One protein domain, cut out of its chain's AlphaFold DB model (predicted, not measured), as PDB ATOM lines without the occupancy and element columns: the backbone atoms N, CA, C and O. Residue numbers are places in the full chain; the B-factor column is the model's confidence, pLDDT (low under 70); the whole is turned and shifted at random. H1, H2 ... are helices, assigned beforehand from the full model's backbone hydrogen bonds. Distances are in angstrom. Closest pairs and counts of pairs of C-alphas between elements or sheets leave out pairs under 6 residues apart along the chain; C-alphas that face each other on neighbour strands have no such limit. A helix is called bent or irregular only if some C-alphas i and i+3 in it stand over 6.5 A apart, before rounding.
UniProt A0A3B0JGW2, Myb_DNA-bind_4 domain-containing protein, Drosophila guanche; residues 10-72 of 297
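What this domain is: This is residues 10 to 72 of the 297 residues of the protein "Myb_DNA-bind_4 domain-containing protein" of Drosophila guanche (UniProt A0A3B0JGW2). One long helix, H2, makes the length of the model; H1 crosses its first end about squarely, like the bar of a T, and the short H3 packs on the same side of H2 farther along. H1 and H3 leave an open space between them, and after H2 the chain folds back through residues 57 to 63 to reach H3. The printed part has 63 residues with three named helices, in the order H1, H2, H3, and no named strand; its class is all helix. The whole is loose, with a radius of gyration of the C-alphas of 14.2 A and spans of 38 by 26 by 17 A.

How they stand to each other: H1, residues 10 to 25, touches H2, residues 32 to 56, with its residues 13 to 20 alone, and H2 touches H1 with residues 32 to 36 alone. The closest C-alphas of the two are those of Trp 16 and Ala 32, 5.3 A apart. Their lines are about perpendicular, at 88 degrees. H2 touches H3, residues 64 to 71, with its residues 46 to 49 alone; the closest C-alphas are those of Tyr 46 and Phe 64, 6.6 A apart. These lines are about perpendicular, at 73 degrees. H1 and H3 are apart. In H1 and H3 every O i to N i+4 pair is within hydrogen-bond range; in H2, 19 of 21 are.

Where its parts are: H1 begins at C-alpha 10, (-20.406, 13.233, 68.710), and is 23.4 A long from first to last C-alpha. H2 runs 35.6 A from C-alpha 32 at (-18.116, 4.501, 59.673); it is neither bent nor irregular, but only just: C-alphas 48 and 51 are 6.2 A apart. H3 is 10.2 A long and ends at C-alpha 71, (-26.211, 19.281, 46.335).

The domain as a whole: The two C-alphas farthest apart are those of Gln 10 and Ser 56, at 40.4 A. The printed part has no cut. The links H1 to H2 and H2 to H3 are short. Mean pLDDT of the printed part is 93.4, and no printed residue is under 70.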
ATOM      1  N   GLN A  10     -19.666  14.438  68.306       70.75
ATOM      2  CA  GLN A  10     -20.406  13.233  68.710       70.75
ATOM      3  C   GLN A  10     -21.649  12.965  67.841       70.75
ATOM      4  O   GLN A  10     -21.855  11.835  67.392       70.75
ATOM      5  N   LYS A  11     -22.451  13.998  67.546       77.44
ATOM      6  CA  LYS A  11     -23.664  13.876  66.720       77.44
ATOM      7  C   LYS A  11     -23.321  13.483  65.283       77.44
ATOM      8  O   LYS A  11     -23.985  12.627  64.705       77.44
ATOM      9  N   ARG A  12     -22.210  13.997  64.746       80.81
ATOM     10  CA  ARG A  12     -21.695  13.583  63.434       80.81
ATOM     11  C   ARG A  12     -21.273  12.108  63.392       80.81
ATOM     12  O   ARG A  12     -21.588  11.421  62.424       80.81
ATOM     13  N   THR A  13     -20.623  11.592  64.438       87.12
ATOM     14  CA  THR A  13     -20.303  10.154  64.542       87.12
ATOM     15  C   THR A  13     -21.570   9.291  64.542       87.12
ATOM     16  O   THR A  13     -21.616   8.273  63.851       87.12
ATOM     17  N   ALA A  14     -22.627   9.717  65.245       88.44
ATOM     18  CA  ALA A  14     -23.912   9.017  65.247       88.44
ATOM     19  C   ALA A  14     -24.572   8.973  63.852       88.44
ATOM     20  O   ALA A  14     -25.135   7.944  63.474       88.44
ATOM     21  N   LEU A  15     -24.449  10.043  63.055       90.50
ATOM     22  CA  LEU A  15     -24.936  10.072  61.669       90.50
ATOM     23  C   LEU A  15     -24.159   9.098  60.766       90.50
ATOM     24  O   LEU A  15     -24.783   8.338  60.028       90.50
ATOM     25  N   TRP A  16     -22.827   9.022  60.876       93.75
ATOM     26  CA  TRP A  16     -22.053   8.025  60.119       93.75
ATOM     27  C   TRP A  16     -22.402   6.582  60.507       93.75
ATOM     28  O   TRP A  16     -22.515   5.726  59.628       93.75
ATOM     29  N   LEU A  17     -22.650   6.316  61.794       94.31
ATOM     30  CA  LEU A  17     -23.142   5.016  62.269       94.31
ATOM     31  C   LEU A  17     -24.562   4.699  61.767       94.31
ATOM     32  O   LEU A  17     -24.884   3.532  61.533       94.31
ATOM     33  N   HIS A  18     -25.412   5.710  61.556       95.38
ATOM     34  CA  HIS A  18     -26.695   5.522  60.876       95.38
ATOM     35  C   HIS A  18     -26.479   5.122  59.407       95.38
ATOM     36  O   HIS A  18     -27.037   4.117  58.968       95.38
ATOM     37  N   CYS A  19     -25.620   5.833  58.668       95.69
ATOM     38  CA  CYS A  19     -25.295   5.506  57.276       95.69
ATOM     39  C   CYS A  19     -24.755   4.072  57.118       95.69
ATOM     40  O   CYS A  19     -25.203   3.353  56.226       95.69
ATOM     41  N   THR A  20     -23.862   3.605  58.002       97.38
ATOM     42  CA  THR A  20     -23.365   2.217  57.934       97.38
ATOM     43  C   THR A  20     -24.452   1.184  58.202       97.38
ATOM     44  O   THR A  20     -24.459   0.148  57.549       97.38
ATOM     45  N   ARG A  21     -25.400   1.455  59.113       97.38
ATOM     46  CA  ARG A  21     -26.538   0.549  59.371       97.38
ATOM     47  C   ARG A  21     -27.469   0.435  58.161       97.38
ATOM     48  O   ARG A  21     -27.996  -0.643  57.913       97.38
ATOM     49  N   GLN A  22     -27.652   1.514  57.394       97.44
ATOM     50  CA  GLN A  22     -28.417   1.466  56.141       97.44
ATOM     51  C   GLN A  22     -27.677   0.659  55.065       97.44
ATOM     52  O   GLN A  22     -28.261  -0.236  54.463       97.44
ATOM     53  N   LEU A  23     -26.373   0.894  54.886       96.62
ATOM     54  CA  LEU A  23     -25.540   0.130  53.948       96.62
ATOM     55  C   LEU A  23     -25.493  -1.371  54.289       96.62
ATOM     56  O   LEU A  23     -25.595  -2.204  53.393       96.62
ATOM     57  N   GLN A  24     -25.438  -1.726  55.575       97.38
ATOM     58  CA  GLN A  24     -25.464  -3.118  56.041       97.38
ATOM     59  C   GLN A  24     -26.781  -3.842  55.716       97.38
ATOM     60  O   GLN A  24     -26.744  -5.034  55.423       97.38
ATOM     61  N   ARG A  25     -27.929  -3.144  55.700       97.50
ATOM     62  CA  ARG A  25     -29.221  -3.713  55.249       97.50
ATOM     63  C   ARG A  25     -29.232  -4.050  53.756       97.50
ATOM     64  O   ARG A  25     -29.967  -4.937  53.348       97.50
ATOM     65  N   LEU A  26     -28.399  -3.370  52.970       96.69
ATOM     66  CA  LEU A  26     -28.166  -3.634  51.548       96.69
ATOM     67  C   LEU A  26     -27.003  -4.629  51.320       96.69
ATOM     68  O   LEU A  26     -26.490  -4.736  50.214       96.69
ATOM     69  N   GLY A  27     -26.540  -5.323  52.370       97.75
ATOM     70  CA  GLY A  27     -25.430  -6.284  52.323       97.75
ATOM     71  C   GLY A  27     -24.022  -5.681  52.459       97.75
ATOM     72  O   GLY A  27     -23.060  -6.412  52.699       97.75
ATOM     73  N   PHE A  28     -23.862  -4.356  52.383       97.50
ATOM     74  CA  PHE A  28     -22.547  -3.705  52.382       97.50
ATOM     75  C   PHE A  28     -21.970  -3.526  53.797       97.50
ATOM     76  O   PHE A  28     -22.331  -2.616  54.550       97.50
ATOM     77  N   ARG A  29     -21.005  -4.378  54.163       96.62
ATOM     78  CA  ARG A  29     -20.347  -4.373  55.483       96.62
ATOM     79  C   ARG A  29     -19.160  -3.396  55.531       96.62
ATOM     80  O   ARG A  29     -18.003  -3.802  55.468       96.62
ATOM     81  N   TYR A  30     -19.441  -2.097  55.665       97.00
ATOM     82  CA  TYR A  30     -18.417  -1.046  55.814       97.00
ATOM     83  C   TYR A  30     -18.426  -0.371  57.195       97.00
ATOM     84  O   TYR A  30     -19.468  -0.260  57.842       97.00
ATOM     85  N   SER A  31     -17.256   0.107  57.637       97.38
ATOM     86  CA  SER A  31     -17.085   0.885  58.871       97.38
ATOM     87  C   SER A  31     -17.373   2.376  58.658       97.38
ATOM     88  O   SER A  31     -17.225   2.901  57.551       97.38
ATOM     89  N   ALA A  32     -17.741   3.085  59.732       95.38
ATOM     90  CA  ALA A  32     -18.116   4.501  59.673       95.38
ATOM     91  C   ALA A  32     -16.987   5.381  59.107       95.38
ATOM     92  O   ALA A  32     -17.233   6.220  58.244       95.38
ATOM     93  N   ALA A  33     -15.738   5.115  59.505       93.69
ATOM     94  CA  ALA A  33     -14.560   5.800  58.974       93.69
ATOM     95  C   ALA A  33     -14.348   5.546  57.467       93.69
ATOM     96  O   ALA A  33     -14.023   6.477  56.728       93.69
ATOM     97  N   LYS A  34     -14.583   4.316  56.977       96.31
ATOM     98  CA  LYS A  34     -14.457   3.982  55.545       96.31
ATOM     99  C   LYS A  34     -15.539   4.680  54.709       96.31
ATOM    100  O   LYS A  34     -15.230   5.198  53.637       96.31
ATOM    101  N   VAL A  35     -16.767   4.768  55.226       96.25
ATOM    102  CA  VAL A  35     -17.871   5.518  54.595       96.25
ATOM    103  C   VAL A  35     -17.589   7.024  54.591       96.25
ATOM    104  O   VAL A  35     -17.675   7.643  53.533       96.25
ATOM    105  N   GLN A  36     -17.151   7.604  55.715       94.38
ATOM    106  CA  GLN A  36     -16.752   9.015  55.800       94.38
ATOM    107  C   GLN A  36     -15.616   9.350  54.814       94.38
ATOM    108  O   GLN A  36     -15.701  10.348  54.099       94.38
ATOM    109  N   LYS A  37     -14.571   8.510  54.726       94.75
ATOM    110  CA  LYS A  37     -13.444   8.706  53.794       94.75
ATOM    111  C   LYS A  37     -13.891   8.602  52.328       94.75
ATOM    112  O   LYS A  37     -13.488   9.426  51.511       94.75
ATOM    113  N   LYS A  38     -14.775   7.654  51.988       95.88
ATOM    114  CA  LYS A  38     -15.355   7.538  50.635       95.88
ATOM    115  C   LYS A  38     -16.234   8.745  50.281       95.88
ATOM    116  O   LYS A  38     -16.112   9.249  49.169       95.88
ATOM    117  N   TRP A  39     -17.056   9.237  51.213       94.69
ATOM    118  CA  TRP A  39     -17.866  10.449  51.030       94.69
ATOM    119  C   TRP A  39     -17.004  11.701  50.818       94.69
ATOM    120  O   TRP A  39     -17.246  12.465  49.889       94.69
ATOM    121  N   HIS A  40     -15.947  11.879  51.615       93.94
ATOM    122  CA  HIS A  40     -15.005  12.986  51.439       93.94
ATOM    123  C   HIS A  40     -14.330  12.951  50.054       93.94
ATOM    124  O   HIS A  40     -14.297  13.967  49.363       93.94
ATOM    125  N   ASN A  41     -13.895  11.773  49.593       95.31
ATOM    126  CA  ASN A  41     -13.344  11.609  48.244       95.31
ATOM    127  C   ASN A  41     -14.377  11.921  47.140       95.31
ATOM    128  O   ASN A  41     -14.026  12.544  46.142       95.31
ATOM    129  N   ILE A  42     -15.647  11.533  47.321       95.44
ATOM    130  CA  ILE A  42     -16.753  11.885  46.410       95.44
ATOM    131  C   ILE A  42     -16.938  13.409  46.341       95.44
ATOM    132  O   ILE A  42     -17.038  13.951  45.242       95.44
ATOM    133  N   LEU A  43     -16.909  14.114  47.477       94.12
ATOM    134  CA  LEU A  43     -17.011  15.578  47.516       94.12
ATOM    135  C   LEU A  43     -15.814  16.284  46.857       94.12
ATOM    136  O   LEU A  43     -16.009  17.285  46.170       94.12
ATOM    137  N   ILE A  44     -14.590  15.760  47.000       94.25
ATOM    138  CA  ILE A  44     -13.412  16.285  46.285       94.25
ATOM    139  C   ILE A  44     -13.606  16.157  44.766       94.25
ATOM    140  O   ILE A  44     -13.393  17.126  44.036       94.25
ATOM    141  N   THR A  45     -14.031  14.986  44.282       95.75
ATOM    142  CA  THR A  45     -14.287  14.754  42.850       95.75
ATOM    143  C   THR A  45     -15.450  15.602  42.333       95.75
ATOM    144  O   THR A  45     -15.362  16.146  41.233       95.75
ATOM    145  N   TYR A  46     -16.503  15.786  43.134       95.81
ATOM    146  CA  TYR A  46     -17.610  16.686  42.823       95.81
ATOM    147  C   TYR A  46     -17.135  18.133  42.668       95.81
ATOM    148  O   TYR A  46     -17.303  18.705  41.595       95.81
ATOM    149  N   ASN A  47     -16.453  18.698  43.668       93.44
ATOM    150  CA  ASN A  47     -15.982  20.085  43.625       93.44
ATOM    151  C   ASN A  47     -15.007  20.338  42.458       93.44
ATOM    152  O   ASN A  47     -15.106  21.364  41.790       93.44
ATOM    153  N   LYS A  48     -14.121  19.379  42.140       93.44
ATOM    154  CA  LYS A  48     -13.217  19.462  40.974       93.44
ATOM    155  C   LYS A  48     -13.947  19.475  39.625       93.44
ATOM    156  O   LYS A  48     -13.429  20.043  38.664       93.44
ATOM    157  N   ASN A  49     -15.117  18.844  39.525       94.44
ATOM    158  CA  ASN A  49     -15.912  18.824  38.295       94.44
ATOM    159  C   ASN A  49     -17.015  19.896  38.268       94.44
ATOM    160  O   ASN A  49     -17.444  20.282  37.186       94.44
ATOM    161  N   LEU A  50     -17.408  20.453  39.416       94.25
ATOM    162  CA  LEU A  50     -18.360  21.561  39.516       94.25
ATOM    163  C   LEU A  50     -17.879  22.790  38.726       94.25
ATOM    164  O   LEU A  50     -18.644  23.362  37.954       94.25
ATOM    165  N   THR A  51     -16.590  23.132  38.820       90.50
ATOM    166  CA  THR A  51     -15.975  24.182  37.988       90.50
ATOM    167  C   THR A  51     -16.081  23.860  36.493       90.50
ATOM    168  O   THR A  51     -16.423  24.734  35.700       90.50
ATOM    169  N   LYS A  52     -15.861  22.598  36.093       91.81
ATOM    170  CA  LYS A  52     -16.005  22.173  34.689       91.81
ATOM    171  C   LYS A  52     -17.450  22.281  34.202       91.81
ATOM    172  O   LYS A  52     -17.659  22.702  33.071       91.81
ATOM    173  N   LYS A  53     -18.439  21.974  35.051       93.00
ATOM    174  CA  LYS A  53     -19.864  22.129  34.719       93.00
ATOM    175  C   LYS A  53     -20.210  23.581  34.384       93.00
ATOM    176  O   LYS A  53     -20.909  23.810  33.403       93.00
ATOM    177  N   TYR A  54     -19.682  24.549  35.139       92.38
ATOM    178  CA  TYR A  54     -19.906  25.975  34.871       92.38
ATOM    179  C   TYR A  54     -19.117  26.523  33.671       92.38
ATOM    180  O   TYR A  54     -19.619  27.413  32.993       92.38
ATOM    181  N   VAL A  55     -17.913  26.010  33.387       93.62
ATOM    182  CA  VAL A  55     -17.071  26.496  32.269       93.62
ATOM    183  C   VAL A  55     -17.413  25.826  30.932       93.62
ATOM    184  O   VAL A  55     -17.395  26.481  29.897       93.62
ATOM    185  N   SER A  56     -17.711  24.525  30.941       94.12
ATOM    186  CA  SER A  56     -17.844  23.690  29.736       94.12
ATOM    187  C   SER A  56     -19.242  23.093  29.539       94.12
ATOM    188  O   SER A  56     -19.460  22.400  28.548       94.12
ATOM    189  N   GLY A  57     -20.173  23.253  30.488       93.12
ATOM    190  CA  GLY A  57     -21.519  22.652  30.453       93.12
ATOM    191  C   GLY A  57     -21.576  21.123  30.639       93.12
ATOM    192  O   GLY A  57     -22.594  20.587  31.091       93.12
ATOM    193  N   TYR A  58     -20.479  20.418  30.351       93.81
ATOM    194  CA  TYR A  58     -20.370  18.961  30.339       93.81
ATOM    195  C   TYR A  58     -19.371  18.433  31.381       93.81
ATOM    196  O   TYR A  58     -18.341  19.049  31.657       93.81
ATOM    197  N   VAL A  59     -19.680  17.265  31.953       96.31
ATOM    198  CA  VAL A  59     -18.836  16.540  32.913       96.31
ATOM    199  C   VAL A  59     -18.931  15.042  32.625       96.31
ATOM    200  O   VAL A  59     -19.993  14.447  32.772       96.31
ATOM    201  N   HIS A  60     -17.807  14.413  32.280       94.12
ATOM    202  CA  HIS A  60     -17.720  12.967  32.040       94.12
ATOM    203  C   HIS A  60     -17.457  12.183  33.343       94.12
ATOM    204  O   HIS A  60     -16.438  11.513  33.498       94.12
ATOM    205  N   TRP A  61     -18.343  12.325  34.330       97.00
ATOM    206  CA  TRP A  61     -18.324  11.521  35.555       97.00
ATOM    207  C   TRP A  61     -19.752  11.070  35.852       97.00
ATOM    208  O   TRP A  61     -20.617  11.902  36.102       97.00
ATOM    209  N   GLU A  62     -19.986   9.758  35.801       95.38
ATOM    210  CA  GLU A  62     -21.316   9.128  35.839       95.38
ATOM    211  C   GLU A  62     -22.196   9.604  37.013       95.38
ATOM    212  O   GLU A  62     -23.360   9.944  36.828       95.38
ATOM    213  N   PHE A  63     -21.610   9.743  38.208       95.19
ATOM    214  CA  PHE A  63     -22.311  10.179  39.418       95.19
ATOM    215  C   PHE A  63     -22.455  11.707  39.528       95.19
ATOM    216  O   PHE A  63     -23.020  12.188  40.510       95.19
ATOM    217  N   PHE A  64     -21.935  12.499  38.578       95.31
ATOM    218  CA  PHE A  64     -21.935  13.959  38.702       95.31
ATOM    219  C   PHE A  64     -23.344  14.541  38.694       95.31
ATOM    220  O   PHE A  64     -23.661  15.305  39.595       95.31
ATOM    221  N   GLU A  65     -24.191  14.196  37.720       94.38
ATOM    222  CA  GLU A  65     -25.531  14.795  37.607       94.38
ATOM    223  C   GLU A  65     -26.438  14.382  38.782       94.38
ATOM    224  O   GLU A  65     -27.231  15.189  39.267       94.38
ATOM    225  N   GLU A  66     -26.268  13.167  39.319       93.50
ATOM    226  CA  GLU A  66     -26.948  12.723  40.541       93.50
ATOM    227  C   GLU A  66     -26.467  13.516  41.772       93.50
ATOM    228  O   GLU A  66     -27.275  14.119  42.482       93.50
ATOM    229  N   MET A  67     -25.150  13.596  41.994       93.12
ATOM    230  CA  MET A  67     -24.561  14.391  43.080       93.12
ATOM    231  C   MET A  67     -24.927  15.879  42.975       93.12
ATOM    232  O   MET A  67     -25.245  16.510  43.983       93.12
ATOM    233  N   PHE A  68     -24.919  16.434  41.762       92.50
ATOM    234  CA  PHE A  68     -25.288  17.815  41.468       92.50
ATOM    235  C   PHE A  68     -26.759  18.055  41.804       92.50
ATOM    236  O   PHE A  68     -27.049  18.953  42.585       92.50
ATOM    237  N   LYS A  69     -27.681  17.192  41.359       93.19
ATOM    238  CA  LYS A  69     -29.108  17.258  41.720       93.19
ATOM    239  C   LYS A  69     -29.355  17.238  43.237       93.19
ATOM    240  O   LYS A  69     -30.280  17.899  43.704       93.19
ATOM    241  N   TYR A  70     -28.552  16.507  44.015       87.88
ATOM    242  CA  TYR A  70     -28.707  16.432  45.475       87.88
ATOM    243  C   TYR A  70     -28.007  17.550  46.269       87.88
ATOM    244  O   TYR A  70     -28.414  17.804  47.410       87.88
ATOM    245  N   LEU A  71     -26.984  18.202  45.700       89.38
ATOM    246  CA  LEU A  71     -26.211  19.281  46.335       89.38
ATOM    247  C   LEU A  71     -26.561  20.690  45.823       89.38
ATOM    248  O   LEU A  71     -26.360  21.664  46.546       89.38
ATOM    249  N   GLN A  72     -27.095  20.832  44.610       82.75
ATOM    250  CA  GLN A  72     -27.526  22.115  44.050       82.75
ATOM    251  C   GLN A  72     -28.641  22.732  44.915       82.75
ATOM    252  O   GLN A  72     -29.494  22.039  45.468       82.75
TER     253      GLN A  72